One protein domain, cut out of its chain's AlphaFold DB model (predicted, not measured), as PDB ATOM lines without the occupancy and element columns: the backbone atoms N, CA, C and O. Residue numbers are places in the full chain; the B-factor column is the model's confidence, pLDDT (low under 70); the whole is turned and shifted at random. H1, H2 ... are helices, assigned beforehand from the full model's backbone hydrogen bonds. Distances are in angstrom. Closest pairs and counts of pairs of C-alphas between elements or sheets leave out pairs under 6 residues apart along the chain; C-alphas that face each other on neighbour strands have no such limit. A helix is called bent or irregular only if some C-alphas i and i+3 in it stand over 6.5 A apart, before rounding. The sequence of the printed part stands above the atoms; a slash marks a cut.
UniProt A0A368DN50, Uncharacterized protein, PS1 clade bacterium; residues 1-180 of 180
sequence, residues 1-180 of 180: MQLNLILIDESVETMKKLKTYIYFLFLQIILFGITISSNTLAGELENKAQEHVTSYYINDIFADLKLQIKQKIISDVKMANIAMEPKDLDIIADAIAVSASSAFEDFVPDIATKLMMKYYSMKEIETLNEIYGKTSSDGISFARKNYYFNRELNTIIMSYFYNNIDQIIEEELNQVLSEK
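Overview. This is residues 1 to 180 of the 180 residues of an uncharacterized protein of PS1 clade bacterium (UniProt A0A368DN50). One very long helix, H1, makes a long arm: residues 1 to 40, of which 2 to 40 belong to H1, stick out free, and the last turns of H1 run into a smaller body of helices. In that body H4 and H5 pack on the end of H1, H2 and H3 form a helical hairpin beyond it, and the bent helix H6 passes H4 with one arm and crosses H3 with the other. The printed part has 180 residues with six named helices, H1 to H6 in chain order, and no named strand; the class is all helix. The whole is extended, with a radius of gyration of the C-alphas of 29.4 A, and it spans 112 by 45 by 26 A, the arm making much of the length.

Arrangement. H1, residues 2 to 56, and H2, residues 58 to 79, meet only through their tight link. H3, residues 86 to 102, forms a hairpin with H2: they touch, the closest C-alphas being those of Lys 70 and Ala 93 at 4.9 A, and run opposite ways at a steep tilt of 42 degrees. H4, residues 108 to 119, touches H1 at residues 45 to 54 alone, with Gln 50 and Thr 113 closest at 5.1 A between C-alphas and a steep tilt of 59 degrees. H5, residues 122 to 133, touches H1 at residues 45 to 56 alone; the closest C-alphas, of Leu 45 and Met 122, are 5.4 A apart, and the two run the same way at a shallow tilt of 16 degrees. H6, residues 140 to 178, was assigned as one helix by its hydrogen bonds but is bent, C-alphas 163 and 166 being 7.8 A apart; its arms H6a, residues 140 to 163, and H6b, residues 166 to 178, stand at a steep tilt of 63 degrees. H6a touches H4, the closest C-alphas being those of Tyr 119 and Lys 145 at 6.1 A, at a tilt of 37 degrees, only just steep. H6b touches H3 with residues 168 to 173 alone; the C-alphas of Ile 96 and Glu 172 are closest at 6.0 A. H2 and H6a are near each other, while H1 is apart from both arms. In H1 to H5 and both arms, every O i to N i+4 pair is within hydrogen-bond range.

Along the chain. H1 begins at C-alpha 2 (-38.386, 91.606, 74.806) and runs 81.2 A to C-alpha 56 (-51.652, 43.344, 10.879). From first to last C-alpha H2 measures 31.3 A, H3 24.3 A, H4 and H5 16.5 A each, H6a 34.9 A and H6b 18.2 A. H6b ends at C-alpha 178 (-67.789, 12.074, 23.243).

Size, cuts and confidence. The C-alphas farthest apart, of Met 1 and Glu 85, are 111.8 A from each other. The printed part has no cut, and no link is long. Mean pLDDT of the printed part is 76.8; 48 residues are under 70, among them 1 to 19, 30 to 39, 133 to 140 and 175 to 180.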
ATOM      1  N   MET A   1     -40.024  95.505  75.818       55.16
ATOM      2  CA  MET A   1     -39.231  95.393  74.570       55.16
ATOM      3  C   MET A   1     -38.955  93.940  74.172       55.16
ATOM      4  O   MET A   1     -39.087  93.640  72.999       55.16
ATOM      5  N   GLN A   2     -38.655  93.027  75.111       51.34
ATOM      6  CA  GLN A   2     -38.386  91.606  74.806       51.34
ATOM      7  C   GLN A   2     -39.596  90.811  74.268       51.34
ATOM      8  O   GLN A   2     -39.422  90.007  73.361       51.34
ATOM      9  N   LEU A   3     -40.822  91.076  74.742       50.53
ATOM     10  CA  LEU A   3     -42.030  90.358  74.287       50.53
ATOM     11  C   LEU A   3     -42.341  90.570  72.787       50.53
ATOM     12  O   LEU A   3     -42.790  89.653  72.111       50.53
ATOM     13  N   ASN A   4     -42.050  91.766  72.254       54.09
ATOM     14  CA  ASN A   4     -42.274  92.090  70.839       54.09
ATOM     15  C   ASN A   4     -41.263  91.412  69.904       54.09
ATOM     16  O   ASN A   4     -41.598  91.157  68.756       54.09
ATOM     17  N   LEU A   5     -40.043  91.125  70.371       52.06
ATOM     18  CA  LEU A   5     -39.024  90.440  69.567       52.06
ATOM     19  C   LEU A   5     -39.344  88.945  69.415       52.06
ATOM     20  O   LEU A   5     -39.242  88.420  68.314       52.06
ATOM     21  N   ILE A   6     -39.835  88.305  70.482       60.94
ATOM     22  CA  ILE A   6     -40.246  86.889  70.467       60.94
ATOM     23  C   ILE A   6     -41.416  86.665  69.495       60.94
ATOM     24  O   ILE A   6     -41.373  85.750  68.680       60.94
ATOM     25  N   LEU A   7     -42.422  87.549  69.511       52.00
ATOM     26  CA  LEU A   7     -43.565  87.478  68.590       52.00
ATOM     27  C   LEU A   7     -43.161  87.673  67.117       52.00
ATOM     28  O   LEU A   7     -43.758  87.073  66.223       52.00
ATOM     29  N   ILE A   8     -42.146  88.501  66.848       57.97
ATOM     30  CA  ILE A   8     -41.620  88.699  65.491       57.97
ATOM     31  C   ILE A   8     -40.871  87.445  65.027       57.97
ATOM     32  O   ILE A   8     -41.131  86.985  63.913       57.97
ATOM     33  N   ASP A   9     -40.024  86.851  65.869       59.75
ATOM     34  CA  ASP A   9     -39.285  85.625  65.537       59.75
ATOM     35  C   ASP A   9     -40.222  84.427  65.302       59.75
ATOM     36  O   ASP A   9     -40.078  83.725  64.296       59.75
ATOM     37  N   GLU A  10     -41.258  84.253  66.132       64.19
ATOM     38  CA  GLU A  10     -42.301  83.235  65.920       64.19
ATOM     39  C   GLU A  10     -43.070  83.461  64.607       64.19
ATOM     40  O   GLU A  10     -43.351  82.509  63.869       64.19
ATOM     41  N   SER A  11     -43.368  84.718  64.256       54.25
ATOM     42  CA  SER A  11     -44.036  85.046  62.988       54.25
ATOM     43  C   SER A  11     -43.151  84.744  61.770       54.25
ATOM     44  O   SER A  11     -43.635  84.222  60.763       54.25
ATOM     45  N   VAL A  12     -41.843  85.007  61.864       62.12
ATOM     46  CA  VAL A  12     -40.863  84.745  60.800       62.12
ATOM     47  C   VAL A  12     -40.667  83.245  60.606       62.12
ATOM     48  O   VAL A  12     -40.595  82.777  59.466       62.12
ATOM     49  N   GLU A  13     -40.627  82.470  61.687       69.81
ATOM     50  CA  GLU A  13     -40.528  81.014  61.612       69.81
ATOM     51  C   GLU A  13     -41.810  80.380  61.046       69.81
ATOM     52  O   GLU A  13     -41.743  79.491  60.190       69.81
ATOM     53  N   THR A  14     -42.977  80.899  61.429       63.69
ATOM     54  CA  THR A  14     -44.275  80.476  60.881       63.69
ATOM     55  C   THR A  14     -44.381  80.798  59.388       63.69
ATOM     56  O   THR A  14     -44.791  79.945  58.600       63.69
ATOM     57  N   MET A  15     -43.921  81.979  58.957       57.22
ATOM     58  CA  MET A  15     -43.847  82.341  57.536       57.22
ATOM     59  C   MET A  15     -42.879  81.451  56.743       57.22
ATOM     60  O   MET A  15     -43.166  81.124  55.589       57.22
ATOM     61  N   LYS A  16     -41.748  81.029  57.327       67.12
ATOM     62  CA  LYS A  16     -40.833  80.062  56.694       67.12
ATOM     63  C   LYS A  16     -41.499  78.693  56.527       67.12
ATOM     64  O   LYS A  16     -41.479  78.162  55.420       67.12
ATOM     65  N   LYS A  17     -42.153  78.170  57.572       68.25
ATOM     66  CA  LYS A  17     -42.910  76.902  57.519       68.25
ATOM     67  C   LYS A  17     -44.024  76.949  56.472       68.25
ATOM     68  O   LYS A  17     -44.158  76.012  55.689       68.25
ATOM     69  N   LEU A  18     -44.758  78.062  56.391       63.25
ATOM     70  CA  LEU A  18     -45.804  78.272  55.387       63.25
ATOM     71  C   LEU A  18     -45.241  78.269  53.955       63.25
ATOM     72  O   LEU A  18     -45.797  77.610  53.083       63.25
ATOM     73  N   LYS A  19     -44.110  78.945  53.710       69.31
ATOM     74  CA  LYS A  19     -43.435  78.931  52.396       69.31
ATOM     75  C   LYS A  19     -42.959  77.530  52.003       69.31
ATOM     76  O   LYS A  19     -43.152  77.129  50.858       69.31
ATOM     77  N   THR A  20     -42.381  76.777  52.939       71.56
ATOM     78  CA  THR A  20     -41.977  75.379  52.712       71.56
ATOM     79  C   THR A  20     -43.180  74.488  52.400       71.56
ATOM     80  O   THR A  20     -43.114  73.672  51.485       71.56
ATOM     81  N   TYR A  21     -44.297  74.676  53.104       71.00
ATOM     82  CA  TYR A  21     -45.535  73.938  52.865       71.00
ATOM     83  C   TYR A  21     -46.146  74.239  51.487       71.00
ATOM     84  O   TYR A  21     -46.533  73.320  50.770       71.00
ATOM     85  N   ILE A  22     -46.156  75.508  51.066       74.94
ATOM     86  CA  ILE A  22     -46.606  75.914  49.723       74.94
ATOM     87  C   ILE A  22     -45.727  75.281  48.636       74.94
ATOM     88  O   ILE A  22     -46.248  74.779  47.642       74.94
ATOM     89  N   TYR A  23     -44.405  75.257  48.830       67.38
ATOM     90  CA  TYR A  23     -43.489  74.599  47.898       67.38
ATOM     91  C   TYR A  23     -43.757  73.091  47.799       67.38
ATOM     92  O   TYR A  23     -43.776  72.536  46.703       67.38
ATOM     93  N   PHE A  24     -44.026  72.433  48.929       69.25
ATOM     94  CA  PHE A  24     -44.365  71.011  48.966       69.25
ATOM     95  C   PHE A  24     -45.684  70.707  48.237       69.25
ATOM     96  O   PHE A  24     -45.732  69.781  47.428       69.25
ATOM     97  N   LEU A  25     -46.726  71.520  48.449       69.88
ATOM     98  CA  LEU A  25     -47.997  71.410  47.722       69.88
ATOM     99  C   LEU A  25     -47.813  71.596  46.212       69.88
ATOM    100  O   LEU A  25     -48.365  70.836  45.421       69.88
ATOM    101  N   PHE A  26     -47.007  72.574  45.799       73.50
ATOM    102  CA  PHE A  26     -46.698  72.788  44.386       73.50
ATOM    103  C   PHE A  26     -45.976  71.581  43.769       73.50
ATOM    104  O   PHE A  26     -46.325  71.146  42.673       73.50
ATOM    105  N   LEU A  27     -45.028  70.987  44.498       69.81
ATOM    106  CA  LEU A  27     -44.330  69.776  44.069       69.81
ATOM    107  C   LEU A  27     -45.294  68.587  43.922       69.81
ATOM    108  O   LEU A  27     -45.202  67.850  42.946       69.81
ATOM    109  N   GLN A  28     -46.250  68.428  44.842       71.50
ATOM    110  CA  GLN A  28     -47.289  67.397  44.751       71.50
ATOM    111  C   GLN A  28     -48.203  67.593  43.538       71.50
ATOM    112  O   GLN A  28     -48.512  66.618  42.861       71.50
ATOM    113  N   ILE A  29     -48.598  68.832  43.227       76.06
ATOM    114  CA  ILE A  29     -49.411  69.143  42.041       76.06
ATOM    115  C   ILE A  29     -48.639  68.819  40.757       76.06
ATOM    116  O   ILE A  29     -49.200  68.208  39.848       76.06
ATOM    117  N   ILE A  30     -47.353  69.179  40.690       69.00
ATOM    118  CA  ILE A  30     -46.495  68.832  39.550       69.00
ATOM    119  C   ILE A  30     -46.381  67.315  39.409       69.00
ATOM    120  O   ILE A  30     -46.592  66.795  38.319       69.00
ATOM    121  N   LEU A  31     -46.075  66.603  40.497       59.66
ATOM    122  CA  LEU A  31     -45.953  65.145  40.476       59.66
ATOM    123  C   LEU A  31     -47.261  64.484  40.038       59.66
ATOM    124  O   LEU A  31     -47.235  63.623  39.169       59.66
ATOM    125  N   PHE A  32     -48.398  64.941  40.563       59.56
ATOM    126  CA  PHE A  32     -49.714  64.441  40.180       59.56
ATOM    127  C   PHE A  32     -50.025  64.707  38.700       59.56
ATOM    128  O   PHE A  32     -50.499  63.813  38.001       59.56
ATOM    129  N   GLY A  33     -49.696  65.900  38.194       44.34
ATOM    130  CA  GLY A  33     -49.825  66.237  36.776       44.34
ATOM    131  C   GLY A  33     -48.955  65.356  35.877       44.34
ATOM    132  O   GLY A  33     -49.438  64.857  34.861       44.34
ATOM    133  N   ILE A  34     -47.708  65.093  36.284       56.25
ATOM    134  CA  ILE A  34     -46.807  64.168  35.584       56.25
ATOM    135  C   ILE A  34     -47.407  62.758  35.577       56.25
ATOM    136  O   ILE A  34     -47.496  62.163  34.507       56.25
ATOM    137  N   THR A  35     -47.891  62.254  36.717       46.75
ATOM    138  CA  THR A  35     -48.498  60.917  36.825       46.75
ATOM    139  C   THR A  35     -49.755  60.763  35.967       46.75
ATOM    140  O   THR A  35     -49.925  59.740  35.306       46.75
ATOM    141  N   ILE A  36     -50.635  61.768  35.930       56.03
ATOM    142  CA  ILE A  36     -51.813  61.732  35.051       56.03
ATOM    143  C   ILE A  36     -51.368  61.714  33.592       56.03
ATOM    144  O   ILE A  36     -51.791  60.841  32.841       56.03
ATOM    145  N   SER A  37     -50.483  62.634  33.197       46.75
ATOM    146  CA  SER A  37     -50.023  62.730  31.809       46.75
ATOM    147  C   SER A  37     -49.308  61.462  31.333       46.75
ATOM    148  O   SER A  37     -49.517  61.041  30.197       46.75
ATOM    149  N   SER A  38     -48.530  60.806  32.203       51.31
ATOM    150  CA  SER A  38     -47.870  59.541  31.879       51.31
ATOM    151  C   SER A  38     -48.868  58.405  31.703       51.31
ATOM    152  O   SER A  38     -48.697  57.597  30.798       51.31
ATOM    153  N   ASN A  39     -49.919  58.353  32.527       64.12
ATOM    154  CA  ASN A  39     -50.962  57.335  32.407       64.12
ATOM    155  C   ASN A  39     -51.804  57.538  31.144       64.12
ATOM    156  O   ASN A  39     -52.121  56.564  30.466       64.12
ATOM    157  N   THR A  40     -52.113  58.788  30.787       73.88
ATOM    158  CA  THR A  40     -52.806  59.102  29.533       73.88
ATOM    159  C   THR A  40     -51.966  58.693  28.327       73.88
ATOM    160  O   THR A  40     -52.459  57.991  27.451       73.88
ATOM    161  N   LEU A  41     -50.677  59.053  28.310       76.50
ATOM    162  CA  LEU A  41     -49.773  58.694  27.216       76.50
ATOM    163  C   LEU A  41     -49.570  57.172  27.108       76.50
ATOM    164  O   LEU A  41     -49.504  56.637  26.005       76.50
ATOM    165  N   ALA A  42     -49.482  56.474  28.244       79.25
ATOM    166  CA  ALA A  42     -49.376  55.018  28.277       79.25
ATOM    167  C   ALA A  42     -50.636  54.343  27.713       79.25
ATOM    168  O   ALA A  42     -50.507  53.442  26.889       79.25
ATOM    169  N   GLY A  43     -51.829  54.818  28.086       86.44
ATOM    170  CA  GLY A  43     -53.092  54.293  27.559       86.44
ATOM    171  C   GLY A  43     -53.289  54.583  26.067       86.44
ATOM    172  O   GLY A  43     -53.765  53.730  25.325       86.44
ATOM    173  N   GLU A  44     -52.878  55.760  25.586       88.50
ATOM    174  CA  GLU A  44     -52.895  56.070  24.150       88.50
ATOM    175  C   GLU A  44     -51.954  55.159  23.353       88.50
ATOM    176  O   GLU A  44     -52.329  54.664  22.287       88.50
ATOM    177  N   LEU A  45     -50.749  54.912  23.877       90.19
ATOM    178  CA  LEU A  45     -49.784  53.995  23.277       90.19
ATOM    179  C   LEU A  45     -50.318  52.559  23.226       90.19
ATOM    180  O   LEU A  45     -50.187  51.902  22.195       90.19
ATOM    181  N   GLU A  46     -50.922  52.089  24.315       92.19
ATOM    182  CA  GLU A  46     -51.524  50.758  24.409       92.19
ATOM    183  C   GLU A  46     -52.639  50.572  23.380       92.19
ATOM    184  O   GLU A  46     -52.589  49.630  22.592       92.19
ATOM    185  N   ASN A  47     -53.570  51.527  23.293       91.94
ATOM    186  CA  ASN A  47     -54.664  51.476  22.324       91.94
ATOM    187  C   ASN A  47     -54.151  51.395  20.878       91.94
ATOM    188  O   ASN A  47     -54.642  50.585  20.092       91.94
ATOM    189  N   LYS A  48     -53.135  52.192  20.517       91.81
ATOM    190  CA  LYS A  48     -52.561  52.144  19.160       91.81
ATOM    191  C   LYS A  48     -51.779  50.869  18.888       91.81
ATOM    192  O   LYS A  48     -51.842  50.343  17.778       91.81
ATOM    193  N   ALA A  49     -51.031  50.378  19.872       91.38
ATOM    194  CA  ALA A  49     -50.333  49.106  19.758       91.38
ATOM    195  C   ALA A  49     -51.331  47.962  19.533       91.38
ATOM    196  O   ALA A  49     -51.128  47.154  18.628       91.38
ATOM    197  N   GLN A  50     -52.429  47.945  20.290       92.44
ATOM    198  CA  GLN A  50     -53.480  46.941  20.170       92.44
ATOM    199  C   GLN A  50     -54.165  46.997  18.802       92.44
ATOM    200  O   GLN A  50     -54.342  45.958  18.165       92.44
ATOM    201  N   GLU A  51     -54.507  48.194  18.319       90.44
ATOM    202  CA  GLU A  51     -55.089  48.386  16.987       90.44
ATOM    203  C   GLU A  51     -54.156  47.852  15.889       90.44
ATOM    204  O   GLU A  51     -54.588  47.085  15.023       90.44
ATOM    205  N   HIS A  52     -52.867  48.197  15.953       88.94
ATOM    206  CA  HIS A  52     -51.868  47.754  14.981       88.94
ATOM    207  C   HIS A  52     -51.691  46.230  14.983       88.94
ATOM    208  O   HIS A  52     -51.746  45.586  13.935       88.94
ATOM    209  N   VAL A  53     -51.505  45.645  16.166       89.81
ATOM    210  CA  VAL A  53     -51.337  44.198  16.349       89.81
ATOM    211  C   VAL A  53     -52.548  43.449  15.799       89.81
ATOM    212  O   VAL A  53     -52.387  42.540  14.982       89.81
ATOM    213  N   THR A  54     -53.753  43.878  16.175       87.81
ATOM    214  CA  THR A  54     -55.010  43.264  15.725       87.81
ATOM    215  C   THR A  54     -55.167  43.344  14.208       87.81
ATOM    216  O   THR A  54     -55.579  42.373  13.580       87.81
ATOM    217  N   SER A  55     -54.794  44.476  13.610       86.44
ATOM    218  CA  SER A  55     -54.982  44.717  12.176       86.44
ATOM    219  C   SER A  55     -53.989  43.963  11.291       86.44
ATOM    220  O   SER A  55     -54.344  43.588  10.175       86.44
ATOM    221  N   TYR A  56     -52.752  43.762  11.758       83.69
ATOM    222  CA  TYR A  56     -51.652  43.344  10.879       83.69
ATOM    223  C   TYR A  56     -50.901  42.087  11.307       83.69
ATOM    224  O   TYR A  56     -50.179  41.535  10.484       83.69
ATOM    225  N   TYR A  57     -51.031  41.637  12.556       83.12
ATOM    226  CA  TYR A  57     -50.248  40.503  13.061       83.12
ATOM    227  C   TYR A  57     -51.113  39.349  13.546       83.12
ATOM    228  O   TYR A  57     -50.727  38.201  13.367       83.12
ATOM    229  N   ILE A  58     -52.269  39.621  14.157       86.12
ATOM    230  CA  ILE A  58     -53.013  38.594  14.896       86.12
ATOM    231  C   ILE A  58     -53.418  37.400  14.033       86.12
ATOM    232  O   ILE A  58     -53.195  36.259  14.429       86.12
ATOM    233  N   ASN A  59     -53.944  37.650  12.836       86.00
ATOM    234  CA  ASN A  59     -54.346  36.569  11.938       86.00
ATOM    235  C   ASN A  59     -53.151  35.709  11.508       86.00
ATOM    236  O   ASN A  59     -53.253  34.484  11.499       86.00
ATOM    237  N   ASP A  60     -52.016  36.341  11.205       84.44
ATOM    238  CA  ASP A  60     -50.796  35.641  10.801       84.44
ATOM    239  C   ASP A  60     -50.211  34.832  11.968       84.44
ATOM    240  O   ASP A  60     -49.791  33.692  11.773       84.44
ATOM    241  N   ILE A  61     -50.252  35.375  13.191       85.38
ATOM    242  CA  ILE A  61     -49.827  34.670  14.408       85.38
ATOM    243  C   ILE A  61     -50.689  33.423  14.631       85.38
ATOM    244  O   ILE A  61     -50.143  32.344  14.853       85.38
ATOM    245  N   PHE A  62     -52.020  33.533  14.554       86.56
ATOM    246  CA  PHE A  62     -52.903  32.377  14.742       86.56
ATOM    247  C   PHE A  62     -52.770  31.343  13.622       86.56
ATOM    248  O   PHE A  62     -52.795  30.142  13.895       86.56
ATOM    249  N   ALA A  63     -52.580  31.782  12.376       87.12
ATOM    250  CA  ALA A  63     -52.343  30.880  11.255       87.12
ATOM    251  C   ALA A  63     -51.034  30.089  11.425       87.12
ATOM    252  O   ALA A  63     -51.027  28.867  11.246       87.12
ATOM    253  N   ASP A  64     -49.947  30.767  11.806       84.44
ATOM    254  CA  ASP A  64     -48.654  30.131  12.065       84.44
ATOM    255  C   ASP A  64     -48.728  29.190  13.273       84.44
ATOM    256  O   ASP A  64     -48.272  28.046  13.205       84.44
ATOM    257  N   LEU A  65     -49.402  29.614  14.346       83.31
ATOM    258  CA  LEU A  65     -49.647  28.780  15.517       83.31
ATOM    259  C   LEU A  65     -50.382  27.493  15.130       83.31
ATOM    260  O   LEU A  65     -49.864  26.406  15.380       83.31
ATOM    261  N   LYS A  66     -51.533  27.585  14.450       86.38
ATOM    262  CA  LYS A  66     -52.294  26.407  14.003       86.38
ATOM    263  C   LYS A  66     -51.408  25.444  13.201       86.38
ATOM    264  O   LYS A  66     -51.439  24.232  13.428       86.38
ATOM    265  N   LEU A  67     -50.591  25.970  12.286       88.25
ATOM    266  CA  LEU A  67     -49.683  25.158  11.476       88.25
ATOM    267  C   LEU A  67     -48.636  24.430  12.333       88.25
ATOM    268  O   LEU A  67     -48.431  23.227  12.148       88.25
ATOM    269  N   GLN A  68     -47.997  25.129  13.273       82.88
ATOM    270  CA  GLN A  68     -46.979  24.547  14.153       82.88
ATOM    271  C   GLN A  68     -47.559  23.459  15.067       82.88
ATOM    272  O   GLN A  68     -46.960  22.389  15.208       82.88
ATOM    273  N   ILE A  69     -48.751  23.683  15.630       81.88
ATOM    274  CA  ILE A  69     -49.450  22.706  16.478       81.88
ATOM    275  C   ILE A  69     -49.753  21.435  15.682       81.88
ATOM    276  O   ILE A  69     -49.387  20.333  16.102       81.88
ATOM    277  N   LYS A  70     -50.347  21.591  14.493       87.75
ATOM    278  CA  LYS A  70     -50.664  20.474  13.597       87.75
ATOM    279  C   LYS A  70     -49.413  19.657  13.258       87.75
ATOM    280  O   LYS A  70     -49.428  18.429  13.343       87.75
ATOM    281  N   GLN A  71     -48.314  20.328  12.913       86.19
ATOM    282  CA  GLN A  71     -47.042  19.671  12.597       86.19
ATOM    283  C   GLN A  71     -46.457  18.911  13.791       86.19
ATOM    284  O   GLN A  71     -45.970  17.792  13.603       86.19
ATOM    285  N   LYS A  72     -46.535  19.472  15.006       83.38
ATOM    286  CA  LYS A  72     -46.085  18.788  16.224       83.38
ATOM    287  C   LYS A  72     -46.884  17.513  16.470       83.38
ATOM    288  O   LYS A  72     -46.274  16.462  16.624       83.38
ATOM    289  N   ILE A  73     -48.216  17.574  16.429       82.12
ATOM    290  CA  ILE A  73     -49.079  16.399  16.645       82.12
ATOM    291  C   ILE A  73     -48.739  15.291  15.644       82.12
ATOM    292  O   ILE A  73     -48.525  14.142  16.028       82.12
ATOM    293  N   ILE A  74     -48.615  15.638  14.358       85.62
ATOM    294  CA  ILE A  74     -48.239  14.678  13.312       85.62
ATOM    295  C   ILE A  74     -46.863  14.061  13.598       85.62
ATOM    296  O   ILE A  74     -46.670  12.860  13.392       85.62
ATOM    297  N   SER A  75     -45.899  14.872  14.036       84.50
ATOM    298  CA  SER A  75     -44.560  14.404  14.396       84.50
ATOM    299  C   SER A  75     -44.598  13.452  15.591       84.50
ATOM    300  O   SER A  75     -44.028  12.364  15.517       84.50
ATOM    301  N   ASP A  76     -45.312  13.813  16.653       81.06
ATOM    302  CA  ASP A  76     -45.394  13.032  17.886       81.06
ATOM    303  C   ASP A  76     -46.082  11.683  17.653       81.06
ATOM    304  O   ASP A  76     -45.575  10.652  18.092       81.06
ATOM    305  N   VAL A  77     -47.170  11.652  16.876       80.81
ATOM    306  CA  VAL A  77     -47.863  10.406  16.499       80.81
ATOM    307  C   VAL A  77     -46.937   9.473  15.712       80.81
ATOM    308  O   VAL A  77     -46.898   8.268  15.975       80.81
ATOM    309  N   LYS A  78     -46.139  10.022  14.782       84.44
ATOM    310  CA  LYS A  78     -45.131   9.253  14.035       84.44
ATOM    311  C   LYS A  78     -44.024   8.728  14.947       84.44
ATOM    312  O   LYS A  78     -43.632   7.572  14.814       84.44
ATOM    313  N   MET A  79     -43.526   9.553  15.869       83.75
ATOM    314  CA  MET A  79     -42.481   9.163  16.824       83.75
ATOM    315  C   MET A  79     -42.963   8.097  17.811       83.75
ATOM    316  O   MET A  79     -42.203   7.193  18.152       83.75
ATOM    317  N   ALA A  80     -44.227   8.167  18.225       80.69
ATOM    318  CA  ALA A  80     -44.870   7.176  19.081       80.69
ATOM    319  C   ALA A  80     -45.218   5.867  18.346       80.69
ATOM    320  O   ALA A  80     -45.683   4.918  18.977       80.69
ATOM    321  N   ASN A  81     -44.983   5.795  17.027       85.25
ATOM    322  CA  ASN A  81     -45.286   4.644  16.177       85.25
ATOM    323  C   ASN A  81     -46.750   4.173  16.301       85.25
ATOM    324  O   ASN A  81     -47.044   2.975  16.277       85.25
ATOM    325  N   ILE A  82     -47.669   5.127  16.464       78.75
ATOM    326  CA  ILE A  82     -49.103   4.859  16.548       78.75
ATOM    327  C   ILE A  82     -49.609   4.564  15.135       78.75
ATOM    328  O   ILE A  82     -49.455   5.374  14.221       78.75
ATOM    329  N   ALA A  83     -50.220   3.393  14.951       83.38
ATOM    330  CA  ALA A  83     -50.806   3.001  13.676       83.38
ATOM    331  C   ALA A  83     -52.090   3.805  13.419       83.38
ATOM    332  O   ALA A  83     -53.134   3.530  14.008       83.38
ATOM    333  N   MET A  84     -51.998   4.803  12.542       80.75
ATOM    334  CA  MET A  84     -53.114   5.651  12.132       80.75
ATOM    335  C   MET A  84     -52.990   5.981  10.646       80.75
ATOM    336  O   MET A  84     -51.893   6.248  10.149       80.75
ATOM    337  N   GLU A  85     -54.118   5.978   9.937       88.50
ATOM    338  CA  GLU A  85     -54.146   6.393   8.539       88.50
ATOM    339  C   GLU A  85     -53.772   7.882   8.421       88.50
ATOM    340  O   GLU A  85     -54.303   8.706   9.174       88.50
ATOM    341  N   PRO A  86     -52.908   8.279   7.466       87.06
ATOM    342  CA  PRO A  86     -52.452   9.666   7.343       87.06
ATOM    343  C   PRO A  86     -53.583  10.692   7.224       87.06
ATOM    344  O   PRO A  86     -53.444  11.821   7.684       87.06
ATOM    345  N   LYS A  87     -54.706  10.300   6.609       87.44
ATOM    346  CA  LYS A  87     -55.883  11.157   6.439       87.44
ATOM    347  C   LYS A  87     -56.605  11.420   7.761       87.44
ATOM    348  O   LYS A  87     -57.006  12.551   8.008       87.44
ATOM    349  N   ASP A  88     -56.755  10.395   8.595       81.81
ATOM    350  CA  ASP A  88     -57.423  10.529   9.892       81.81
ATOM    351  C   ASP A  88     -56.548  11.331  10.860       81.81
ATOM    352  O   ASP A  88     -57.046  12.207  11.565       81.81
ATOM    353  N   LEU A  89     -55.228  11.116  10.805       86.00
ATOM    354  CA  LEU A  89     -54.255  11.920  11.539       86.00
ATOM    355  C   LEU A  89     -54.315  13.400  11.144       86.00
ATOM    356  O   LEU A  89     -54.275  14.260  12.018       86.00
ATOM    357  N   ASP A  90     -54.425  13.713   9.849       87.56
ATOM    358  CA  ASP A  90     -54.520  15.105   9.397       87.56
ATOM    359  C   ASP A  90     -55.781  15.799   9.928       87.56
ATOM    360  O   ASP A  90     -55.693  16.935  10.390       87.56
ATOM    361  N   ILE A  91     -56.924  15.102   9.924       85.44
ATOM    362  CA  ILE A  91     -58.204  15.616  10.436       85.44
ATOM    363  C   ILE A  91     -58.123  15.870  11.945       85.44
ATOM    364  O   ILE A  91     -58.493  16.951  12.400       85.44
ATOM    365  N   ILE A  92     -57.620  14.900  12.715       80.62
ATOM    366  CA  ILE A  92     -57.484  15.024  14.175       80.62
ATOM    367  C   ILE A  92     -56.507  16.149  14.522       80.62
ATOM    368  O   ILE A  92     -56.809  16.993  15.361       80.62
ATOM    369  N   ALA A  93     -55.356  16.199  13.850       84.88
ATOM    370  CA  ALA A  93     -54.362  17.236  14.090       84.88
ATOM    371  C   ALA A  93     -54.883  18.631  13.713       84.88
ATOM    372  O   ALA A  93     -54.552  19.594  14.398       84.88
ATOM    373  N   ASP A  94     -55.700  18.758  12.662       87.19
ATOM    374  CA  ASP A  94     -56.326  20.035  12.309       87.19
ATOM    375  C   ASP A  94     -57.360  20.475  13.351       87.19
ATOM    376  O   ASP A  94     -57.341  21.635  13.754       87.19
ATOM    377  N   ALA A  95     -58.209  19.554  13.819       82.31
ATOM    378  CA  ALA A  95     -59.220  19.829  14.838       82.31
ATOM    379  C   ALA A  95     -58.582  20.287  16.159       82.31
ATOM    380  O   ALA A  95     -58.905  21.368  16.653       82.31
ATOM    381  N   ILE A  96     -57.597  19.530  16.658       77.88
ATOM    382  CA  ILE A  96     -56.850  19.900  17.865       77.88
ATOM    383  C   ILE A  96     -56.131  21.233  17.649       77.88
ATOM    384  O   ILE A  96     -56.136  22.071  18.540       77.88
ATOM    385  N   ALA A  97     -55.532  21.477  16.478       83.94
ATOM    386  CA  ALA A  97     -54.838  22.733  16.219       83.94
ATOM    387  C   ALA A  97     -55.773  23.950  16.201       83.94
ATOM    388  O   ALA A  97     -55.371  25.010  16.678       83.94
ATOM    389  N   VAL A  98     -56.999  23.812  15.680       83.19
ATOM    390  CA  VAL A  98     -58.019  24.871  15.759       83.19
ATOM    391  C   VAL A  98     -58.351  25.161  17.215       83.19
ATOM    392  O   VAL A  98     -58.180  26.298  17.647       83.19
ATOM    393  N   SER A  99     -58.753  24.149  17.982       75.88
ATOM    394  CA  SER A  99     -59.178  24.384  19.362       75.88
ATOM    395  C   SER A  99     -58.035  24.869  20.255       75.88
ATOM    396  O   SER A  99     -58.164  25.862  20.973       75.88
ATOM    397  N   ALA A 100     -56.857  24.258  20.115       75.56
ATOM    398  CA  ALA A 100     -55.653  24.696  20.799       75.56
ATOM    399  C   ALA A 100     -55.351  26.163  20.500       75.56
ATOM    400  O   ALA A 100     -55.051  26.896  21.429       75.56
ATOM    401  N   SER A 101     -55.453  26.602  19.236       77.81
ATOM    402  CA  SER A 101     -55.233  28.005  18.865       77.81
ATOM    403  C   SER A 101     -56.253  28.955  19.500       77.81
ATOM    404  O   SER A 101     -55.867  30.046  19.918       77.81
ATOM    405  N   SER A 102     -57.503  28.517  19.674       75.06
ATOM    406  CA  SER A 102     -58.539  29.301  20.349       75.06
ATOM    407  C   SER A 102     -58.259  29.513  21.837       75.06
ATOM    408  O   SER A 102     -58.556  30.582  22.365       75.06
ATOM    409  N   ALA A 103     -57.569  28.585  22.509       74.50
ATOM    410  CA  ALA A 103     -57.120  28.788  23.894       74.50
ATOM    411  C   ALA A 103     -56.118  29.954  24.054       74.50
ATOM    412  O   ALA A 103     -55.861  30.409  25.170       74.50
ATOM    413  N   PHE A 104     -55.548  30.451  22.953       77.44
ATOM    414  CA  PHE A 104     -54.630  31.588  22.941       77.44
ATOM    415  C   PHE A 104     -55.301  32.917  22.554       77.44
ATOM    416  O   PHE A 104     -54.622  33.948  22.594       77.44
ATOM    417  N   GLU A 105     -56.596  32.917  22.205       80.12
ATOM    418  CA  GLU A 105     -57.342  34.091  21.713       80.12
ATOM    419  C   GLU A 105     -57.300  35.282  22.674       80.12
ATOM    420  O   GLU A 105     -57.094  36.409  22.231       80.12
ATOM    421  N   ASP A 106     -57.377  35.037  23.981       76.12
ATOM    422  CA  ASP A 106     -57.372  36.108  24.985       76.12
ATOM    423  C   ASP A 106     -55.956  36.595  25.351       76.12
ATOM    424  O   ASP A 106     -55.761  37.725  25.800       76.12
ATOM    425  N   PHE A 107     -54.940  35.750  25.164       83.50
ATOM    426  CA  PHE A 107     -53.583  35.971  25.678       83.50
ATOM    427  C   PHE A 107     -52.624  36.535  24.627       83.50
ATOM    428  O   PHE A 107     -51.820  37.427  24.918       83.50
ATOM    429  N   VAL A 108     -52.692  36.025  23.394       86.44
ATOM    430  CA  VAL A 108     -51.792  36.432  22.305       86.44
ATOM    431  C   VAL A 108     -51.936  37.918  21.963       86.44
ATOM    432  O   VAL A 108     -50.896  38.578  21.881       86.44
ATOM    433  N   PRO A 109     -53.148  38.493  21.817       89.38
ATOM    434  CA  PRO A 109     -53.295  39.921  21.542       89.38
ATOM    435  C   PRO A 109     -52.730  40.812  22.648       89.38
ATOM    436  O   PRO A 109     -52.044  41.792  22.348       89.38
ATOM    437  N   ASP A 110     -52.961  40.467  23.916       89.44
ATOM    438  CA  ASP A 110     -52.458  41.226  25.069       89.44
ATOM    439  C   ASP A 110     -50.921  41.233  25.111       89.44
ATOM    440  O   ASP A 110     -50.285  42.285  25.223       89.44
ATOM    441  N   ILE A 111     -50.290  40.071  24.927       89.50
ATOM    442  CA  ILE A 111     -48.825  39.981  24.916       89.50
ATOM    443  C   ILE A 111     -48.214  40.633  23.696       89.50
ATOM    444  O   ILE A 111     -47.218  41.344  23.833       89.50
ATOM    445  N   ALA A 112     -48.789  40.420  22.516       90.69
ATOM    446  CA  ALA A 112     -48.324  41.085  21.312       90.69
ATOM    447  C   ALA A 112     -48.429  42.612  21.477       90.69
ATOM    448  O   ALA A 112     -47.478  43.321  21.162       90.69
ATOM    449  N   THR A 113     -49.499  43.126  22.087       91.62
ATOM    450  CA  THR A 113     -49.630  44.557  22.412       91.62
ATOM    451  C   THR A 113     -48.511  45.023  23.348       91.62
ATOM    452  O   THR A 113     -47.775  45.957  23.022       91.62
ATOM    453  N   LYS A 114     -48.285  44.326  24.468       91.81
ATOM    454  CA  LYS A 114     -47.231  44.673  25.441       91.81
ATOM    455  C   LYS A 114     -45.823  44.608  24.846       91.81
ATOM    456  O   LYS A 114     -44.992  45.481  25.108       91.81
ATOM    457  N   LEU A 115     -45.536  43.600  24.025       91.88
ATOM    458  CA  LEU A 115     -44.258  43.469  23.325       91.88
ATOM    459  C   LEU A 115     -44.079  44.555  22.265       91.88
ATOM    460  O   LEU A 115     -42.973  45.072  22.102       91.88
ATOM    461  N   MET A 116     -45.149  44.937  21.570       90.69
ATOM    462  CA  MET A 116     -45.117  46.046  20.622       90.69
ATOM    463  C   MET A 116     -44.724  47.343  21.341       90.69
ATOM    464  O   MET A 116     -43.762  47.998  20.944       90.69
ATOM    465  N   MET A 117     -45.373  47.657  22.466       93.44
ATOM    466  CA  MET A 117     -45.059  48.838  23.286       93.44
ATOM    467  C   MET A 117     -43.626  48.823  23.843       93.44
ATOM    468  O   MET A 117     -43.026  49.875  24.054       93.44
ATOM    469  N   LYS A 118     -43.051  47.636  24.075       93.50
ATOM    470  CA  LYS A 118     -41.665  47.477  24.546       93.50
ATOM    471  C   LYS A 118     -40.634  47.896  23.494       93.50
ATOM    472  O   LYS A 118     -39.585  48.432  23.850       93.50
ATOM    473  N   TYR A 119     -40.896  47.629  22.214       90.62
ATOM    474  CA  TYR A 119     -39.932  47.862  21.129       90.62
ATOM    475  C   TYR A 119     -40.234  49.108  20.286       90.62
ATOM    476  O   TYR A 119     -39.317  49.648  19.650       90.62
ATOM    477  N   TYR A 120     -41.476  49.587  20.297       89.06
ATOM    478  CA  TYR A 120     -41.950  50.680  19.454       89.06
ATOM    479  C   TYR A 120     -42.574  51.806  20.275       89.06
ATOM    480  O   TYR A 120     -43.364  51.587  21.188       89.06
ATOM    481  N   SER A 121     -42.223  53.034  19.912       90.50
ATOM    482  CA  SER A 121     -42.880  54.244  20.404       90.50
ATOM    483  C   SER A 121     -44.174  54.529  19.641       90.50
ATOM    484  O   SER A 121     -44.391  54.025  18.542       90.50
ATOM    485  N   MET A 122     -44.998  55.421  20.191       89.75
ATOM    486  CA  MET A 122     -46.255  55.866  19.584       89.75
ATOM    487  C   MET A 122     -46.084  56.319  18.129       89.75
ATOM    488  O   MET A 122     -46.762  55.831  17.231       89.75
ATOM    489  N   LYS A 123     -45.110  57.207  17.894       87.31
ATOM    490  CA  LYS A 123     -44.801  57.735  16.562       87.31
ATOM    491  C   LYS A 123     -44.365  56.631  15.598       87.31
ATOM    492  O   LYS A 123     -44.694  56.676  14.421       87.31
ATOM    493  N   GLU A 124     -43.621  55.642  16.089       87.88
ATOM    494  CA  GLU A 124     -43.202  54.515  15.259       87.88
ATOM    495  C   GLU A 124     -44.389  53.624  14.894       87.88
ATOM    496  O   GLU A 124     -44.474  53.214  13.746       87.88
ATOM    497  N   ILE A 125     -45.334  53.381  15.807       88.19
ATOM    498  CA  ILE A 125     -46.567  52.635  15.503       88.19
ATOM    499  C   ILE A 125     -47.426  53.385  14.475       88.19
ATOM    500  O   ILE A 125     -47.954  52.769  13.553       88.19
ATOM    501  N   GLU A 126     -47.519  54.712  14.568       86.94
ATOM    502  CA  GLU A 126     -48.188  55.535  13.549       86.94
ATOM    503  C   GLU A 126     -47.526  55.380  12.177       86.94
ATOM    504  O   GLU A 126     -48.207  55.105  11.190       86.94
ATOM    505  N   THR A 127     -46.195  55.466  12.122       83.25
ATOM    506  CA  THR A 127     -45.438  55.209  10.889       83.25
ATOM    507  C   THR A 127     -45.658  53.783  10.379       83.25
ATOM    508  O   THR A 127     -45.756  53.576   9.174       83.25
ATOM    509  N   LEU A 128     -45.793  52.790  11.261       80.50
ATOM    510  CA  LEU A 128     -46.110  51.424  10.849       80.50
ATOM    511  C   LEU A 128     -47.509  51.314  10.251       80.50
ATOM    512  O   LEU A 128     -47.646  50.707   9.197       80.50
ATOM    513  N   ASN A 129     -48.526  51.930  10.847       83.56
ATOM    514  CA  ASN A 129     -49.863  51.982  10.245       83.56
ATOM    515  C   ASN A 129     -49.822  52.626   8.849       83.56
ATOM    516  O   ASN A 129     -50.471  52.148   7.919       83.56
ATOM    517  N   GLU A 130     -49.006  53.667   8.669       80.38
ATOM    518  CA  GLU A 130     -48.792  54.294   7.363       80.38
ATOM    519  C   GLU A 130     -48.067  53.371   6.365       80.38
ATOM    520  O   GLU A 130     -48.470  53.323   5.204       80.38
ATOM    521  N   ILE A 131     -47.040  52.621   6.792       75.50
ATOM    522  CA  ILE A 131     -46.277  51.671   5.952       75.50
ATOM    523  C   ILE A 131     -47.122  50.450   5.576       75.50
ATOM    524  O   ILE A 131     -47.173  50.054   4.414       75.50
ATOM    525  N   TYR A 132     -47.808  49.839   6.536       71.62
ATOM    526  CA  TYR A 132     -48.706  48.721   6.252       71.62
ATOM    527  C   TYR A 132     -49.913  49.177   5.409       71.62
ATOM    528  O   TYR A 132     -50.479  48.379   4.664       71.62
ATOM    529  N   GLY A 133     -50.263  50.470   5.452       66.38
ATOM    530  CA  GLY A 133     -51.257  51.102   4.580       66.38
ATOM    531  C   GLY A 133     -50.739  51.590   3.214       66.38
ATOM    532  O   GLY A 133     -51.548  51.809   2.310       66.38
ATOM    533  N   LYS A 134     -49.424  51.777   3.019       58.47
ATOM    534  CA  LYS A 134     -48.797  52.235   1.762       58.47
ATOM    535  C   LYS A 134     -47.397  51.651   1.583       58.47
ATOM    536  O   LYS A 134     -46.541  51.806   2.440       58.47
ATOM    537  N   THR A 135     -47.102  51.129   0.391       50.88
ATOM    538  CA  THR A 135     -45.757  50.675  -0.009       50.88
ATOM    539  C   THR A 135     -44.702  51.775   0.187       50.88
ATOM    540  O   THR A 135     -44.615  52.701  -0.622       50.88
ATOM    541  N   SER A 136     -43.912  51.700   1.258       56.66
ATOM    542  CA  SER A 136     -42.894  52.700   1.603       56.66
ATOM    543  C   SER A 136     -41.677  52.058   2.284       56.66
ATOM    544  O   SER A 136     -41.760  50.985   2.881       56.66
ATOM    545  N   SER A 137     -40.519  52.700   2.104       54.88
ATOM    546  CA  SER A 137     -39.182  52.168   2.360       54.88
ATOM    547  C   SER A 137     -38.533  52.772   3.612       54.88
ATOM    548  O   SER A 137     -37.799  53.752   3.508       54.88
ATOM    549  N   ASP A 138     -38.718  52.125   4.762       57.84
ATOM    550  CA  ASP A 138     -37.904  52.318   5.973       57.84
ATOM    551  C   ASP A 138     -37.416  50.944   6.469       57.84
ATOM    552  O   ASP A 138     -38.066  50.256   7.251       57.84
ATOM    553  N   GLY A 139     -36.287  50.472   5.924       60.97
ATOM    554  CA  GLY A 139     -36.007  49.028   5.860       60.97
ATOM    555  C   GLY A 139     -35.230  48.388   7.018       60.97
ATOM    556  O   GLY A 139     -35.416  47.205   7.272       60.97
ATOM    557  N   ILE A 140     -34.341  49.101   7.726       67.06
ATOM    558  CA  ILE A 140     -33.335  48.424   8.587       67.06
ATOM    559  C   ILE A 140     -33.667  48.478  10.084       67.06
ATOM    560  O   ILE A 140     -33.644  47.446  10.757       67.06
ATOM    561  N   SER A 141     -33.955  49.665  10.629       73.44
ATOM    562  CA  SER A 141     -34.307  49.805  12.055       73.44
ATOM    563  C   SER A 141     -35.611  49.068  12.365       73.44
ATOM    564  O   SER A 141     -35.685  48.299  13.325       73.44
ATOM    565  N   PHE A 142     -36.595  49.227  11.475       75.81
ATOM    566  CA  PHE A 142     -37.848  48.485  11.490       75.81
ATOM    567  C   PHE A 142     -37.615  46.970  11.495       75.81
ATOM    568  O   PHE A 142     -38.036  46.303  12.436       75.81
ATOM    569  N   ALA A 143     -36.873  46.433  10.516       74.94
ATOM    570  CA  ALA A 143     -36.613  44.995  10.428       74.94
ATOM    571  C   ALA A 143     -35.972  44.434  11.706       74.94
ATOM    572  O   ALA A 143     -36.311  43.338  12.145       74.94
ATOM    573  N   ARG A 144     -35.082  45.198  12.353       81.75
ATOM    574  CA  ARG A 144     -34.459  44.789  13.618       81.75
ATOM    575  C   ARG A 144     -35.464  44.721  14.771       81.75
ATOM    576  O   ARG A 144     -35.449  43.745  15.519       81.75
ATOM    577  N   LYS A 145     -36.304  45.743  14.944       85.88
ATOM    578  CA  LYS A 145     -37.330  45.757  16.001       85.88
ATOM    579  C   LYS A 145     -38.372  44.667  15.770       85.88
ATOM    580  O   LYS A 145     -38.718  43.952  16.703       85.88
ATOM    581  N   ASN A 146     -38.784  44.492  14.520       83.31
ATOM    582  CA  ASN A 146     -39.745  43.480  14.105       83.31
ATOM    583  C   ASN A 146     -39.201  42.067  14.351       83.31
ATOM    584  O   ASN A 146     -39.894  41.231  14.924       83.31
ATOM    585  N   TYR A 147     -37.925  41.832  14.036       82.69
ATOM    586  CA  TYR A 147     -37.252  40.579  14.365       82.69
ATOM    587  C   TYR A 147     -37.279  40.278  15.871       82.69
ATOM    588  O   TYR A 147     -37.615  39.163  16.266       82.69
ATOM    589  N   TYR A 148     -36.948  41.252  16.730       86.75
ATOM    590  CA  TYR A 148     -36.957  41.033  18.181       86.75
ATOM    591  C   TYR A 148     -38.359  40.815  18.742       86.75
ATOM    592  O   TYR A 148     -38.533  39.917  19.565       86.75
ATOM    593  N   PHE A 149     -39.331  41.591  18.264       89.56
ATOM    594  CA  PHE A 149     -40.743  41.425  18.579       89.56
ATOM    595  C   PHE A 149     -41.214  39.996  18.269       89.56
ATOM    596  O   PHE A 149     -41.630  39.285  19.180       89.56
ATOM    597  N   ASN A 150     -41.041  39.539  17.023       84.31
ATOM    598  CA  ASN A 150     -41.474  38.207  16.595       84.31
ATOM    599  C   ASN A 150     -40.734  37.085  17.329       84.31
ATOM    600  O   ASN A 150     -41.336  36.094  17.731       84.31
ATOM    601  N   ARG A 151     -39.425  37.239  17.560       86.88
ATOM    602  CA  ARG A 151     -38.636  36.240  18.290       86.88
ATOM    603  C   ARG A 151     -39.115  36.072  19.734       86.88
ATOM    604  O   ARG A 151     -39.204  34.944  20.215       86.88
ATOM    605  N   GLU A 152     -39.366  37.172  20.442       90.44
ATOM    606  CA  GLU A 152     -39.827  37.119  21.835       90.44
ATOM    607  C   GLU A 152     -41.263  36.598  21.924       90.44
ATOM    608  O   GLU A 152     -41.531  35.726  22.748       90.44
ATOM    609  N   LEU A 153     -42.139  37.042  21.019       87.19
ATOM    610  CA  LEU A 153     -43.506  36.541  20.912       87.19
ATOM    611  C   LEU A 153     -43.527  35.021  20.699       87.19
ATOM    612  O   LEU A 153     -44.134  34.303  21.492       87.19
ATOM    613  N   ASN A 154     -42.783  34.521  19.708       83.88
ATOM    614  CA  ASN A 154     -42.688  33.087  19.432       83.88
ATOM    615  C   ASN A 154     -42.140  32.308  20.628       83.88
ATOM    616  O   ASN A 154     -42.622  31.222  20.930       83.88
ATOM    617  N   THR A 155     -41.156  32.862  21.339       84.56
ATOM    618  CA  THR A 155     -40.606  32.214  22.537       84.56
ATOM    619  C   THR A 155     -41.677  32.055  23.620       84.56
ATOM    620  O   THR A 155     -41.786  30.981  24.210       84.56
ATOM    621  N   ILE A 156     -42.483  33.092  23.868       86.12
ATOM    622  CA  ILE A 156     -43.539  33.065  24.890       86.12
ATOM    623  C   ILE A 156     -44.659  32.095  24.501       86.12
ATOM    624  O   ILE A 156     -45.030  31.247  25.314       86.12
ATOM    625  N   ILE A 157     -45.150  32.174  23.260       80.44
ATOM    626  CA  ILE A 157     -46.212  31.294  22.749       80.44
ATOM    627  C   ILE A 157     -45.770  29.832  22.818       80.44
ATOM    628  O   ILE A 157     -46.471  29.004  23.400       80.44
ATOM    629  N   MET A 158     -44.580  29.516  22.300       77.81
ATOM    630  CA  MET A 158     -44.079  28.144  22.312       77.81
ATOM    631  C   MET A 158     -43.873  27.628  23.729       77.81
ATOM    632  O   MET A 158     -44.185  26.473  24.000       77.81
ATOM    633  N   SER A 159     -43.390  28.464  24.649       81.00
ATOM    634  CA  SER A 159     -43.212  28.034  26.033       81.00
ATOM    635  C   SER A 159     -44.544  27.722  26.716       81.00
ATOM    636  O   SER A 159     -44.617  26.734  27.441       81.00
ATOM    637  N   TYR A 160     -45.595  28.520  26.486       79.31
ATOM    638  CA  TYR A 160     -46.933  28.187  26.982       79.31
ATOM    639  C   TYR A 160     -47.430  26.886  26.356       79.31
ATOM    640  O   TYR A 160     -47.890  25.995  27.065       79.31
ATOM    641  N   PHE A 161     -47.302  26.760  25.038       74.81
ATOM    642  CA  PHE A 161     -47.755  25.588  24.313       74.81
ATOM    643  C   PHE A 161     -47.086  24.309  24.828       74.81
ATOM    644  O   PHE A 161     -47.784  23.384  25.221       74.81
ATOM    645  N   TYR A 162     -45.756  24.274  24.951       74.19
ATOM    646  CA  TYR A 162     -45.043  23.111  25.493       74.19
ATOM    647  C   TYR A 162     -45.499  22.708  26.898       74.19
ATOM    648  O   TYR A 162     -45.501  21.522  27.207       74.19
ATOM    649  N   ASN A 163     -45.886  23.671  27.735       77.25
ATOM    650  CA  ASN A 163     -46.305  23.393  29.107       77.25
ATOM    651  C   ASN A 163     -47.748  22.879  29.213       77.25
ATOM    652  O   ASN A 163     -48.080  22.258  30.217       77.25
ATOM    653  N   ASN A 164     -48.596  23.154  28.218       74.88
ATOM    654  CA  ASN A 164     -50.038  22.889  28.292       74.88
ATOM    655  C   ASN A 164     -50.546  21.946  27.188       74.88
ATOM    656  O   ASN A 164     -51.716  21.576  27.196       74.88
ATOM    657  N   ILE A 165     -49.697  21.551  26.232       73.69
ATOM    658  CA  ILE A 165     -50.138  20.816  25.042       73.69
ATOM    659  C   ILE A 165     -50.745  19.452  25.358       73.69
ATOM    660  O   ILE A 165     -51.703  19.061  24.706       73.69
ATOM    661  N   ASP A 166     -50.240  18.744  26.364       75.38
ATOM    662  CA  ASP A 166     -50.775  17.426  26.708       75.38
ATOM    663  C   ASP A 166     -52.211  17.536  27.236       75.38
ATOM    664  O   ASP A 166     -53.081  16.792  26.795       75.38
ATOM    665  N   GLN A 167     -52.478  18.529  28.094       76.81
ATOM    666  CA  GLN A 167     -53.827  18.822  28.580       76.81
ATOM    667  C   GLN A 167     -54.753  19.242  27.431       76.81
ATOM    668  O   GLN A 167     -55.862  18.730  27.327       76.81
ATOM    669  N   ILE A 168     -54.289  20.128  26.544       72.44
ATOM    670  CA  ILE A 168     -55.073  20.584  25.387       72.44
ATOM    671  C   ILE A 168     -55.414  19.402  24.467       72.44
ATOM    672  O   ILE A 168     -56.554  19.255  24.040       72.44
ATOM    673  N   ILE A 169     -54.446  18.527  24.177       70.62
ATOM    674  CA  ILE A 169     -54.682  17.318  23.376       70.62
ATOM    675  C   ILE A 169     -55.693  16.401  24.069       70.62
ATOM    676  O   ILE A 169     -56.579  15.870  23.403       70.62
ATOM    677  N   GLU A 170     -55.565  16.191  25.379       74.62
ATOM    678  CA  GLU A 170     -56.458  15.320  26.146       74.62
ATOM    679  C   GLU A 170     -57.903  15.844  26.167       74.62
ATOM    680  O   GLU A 170     -58.836  15.076  25.918       74.62
ATOM    681  N   GLU A 171     -58.100  17.139  26.418       74.81
ATOM    682  CA  GLU A 171     -59.417  17.787  26.407       74.81
ATOM    683  C   GLU A 171     -60.100  17.644  25.039       74.81
ATOM    684  O   GLU A 171     -61.256  17.213  24.962       74.81
ATOM    685  N   GLU A 172     -59.363  17.901  23.960       68.69
ATOM    686  CA  GLU A 172     -59.880  17.815  22.593       68.69
ATOM    687  C   GLU A 172     -60.168  16.382  22.149       68.69
ATOM    688  O   GLU A 172     -61.204  16.106  21.541       68.69
ATOM    689  N   LEU A 173     -59.289  15.434  22.487       70.12
ATOM    690  CA  LEU A 173     -59.535  14.019  22.212       70.12
ATOM    691  C   LEU A 173     -60.809  13.539  22.910       70.12
ATOM    692  O   LEU A 173     -61.615  12.842  22.294       70.12
ATOM    693  N   ASN A 174     -61.015  13.925  24.169       73.88
ATOM    694  CA  ASN A 174     -62.206  13.548  24.919       73.88
ATOM    695  C   ASN A 174     -63.483  14.134  24.303       73.88
ATOM    696  O   ASN A 174     -64.481  13.417  24.212       73.88
ATOM    697  N   GLN A 175     -63.456  15.380  23.821       69.56
ATOM    698  CA  GLN A 175     -64.596  15.971  23.113       69.56
ATOM    699  C   GLN A 175     -64.914  15.216  21.818       69.56
ATOM    700  O   GLN A 175     -66.038  14.732  21.661       69.56
ATOM    701  N   VAL A 176     -63.919  15.008  20.948       62.72
ATOM    702  CA  VAL A 176     -64.088  14.282  19.673       62.72
ATOM    703  C   VAL A 176     -64.615  12.858  19.883       62.72
ATOM    704  O   VAL A 176     -65.391  12.352  19.070       62.72
ATOM    705  N   LEU A 177     -64.199  12.192  20.962       65.06
ATOM    706  CA  LEU A 177     -64.665  10.850  21.310       65.06
ATOM    707  C   LEU A 177     -66.059  10.842  21.954       65.06
ATOM    708  O   LEU A 177     -66.744   9.828  21.856       65.06
ATOM    709  N   SER A 178     -66.476  11.937  22.595       66.94
ATOM    710  CA  SER A 178     -67.789  12.074  23.243       66.94
ATOM    711  C   SER A 178     -68.917  12.518  22.303       66.94
ATOM    712  O   SER A 178     -70.086  12.290  22.606       66.94
ATOM    713  N   GLU A 179     -68.582  13.123  21.160       52.47
ATOM    714  CA  GLU A 179     -69.537  13.522  20.114       52.47
ATOM    715  C   GLU A 179     -69.839  12.400  19.090       52.47
ATOM    716  O   GLU A 179     -70.528  12.629  18.091       52.47
ATOM    717  N   LYS A 180     -69.365  11.170  19.344       45.28
ATOM    718  CA  LYS A 180     -69.734   9.929  18.638       45.28
ATOM    719  C   LYS A 180     -70.575   9.010  19.518       45.28
ATOM    720  O   LYS A 180     -71.480   8.359  18.949       45.28
TER     721      LYS A 180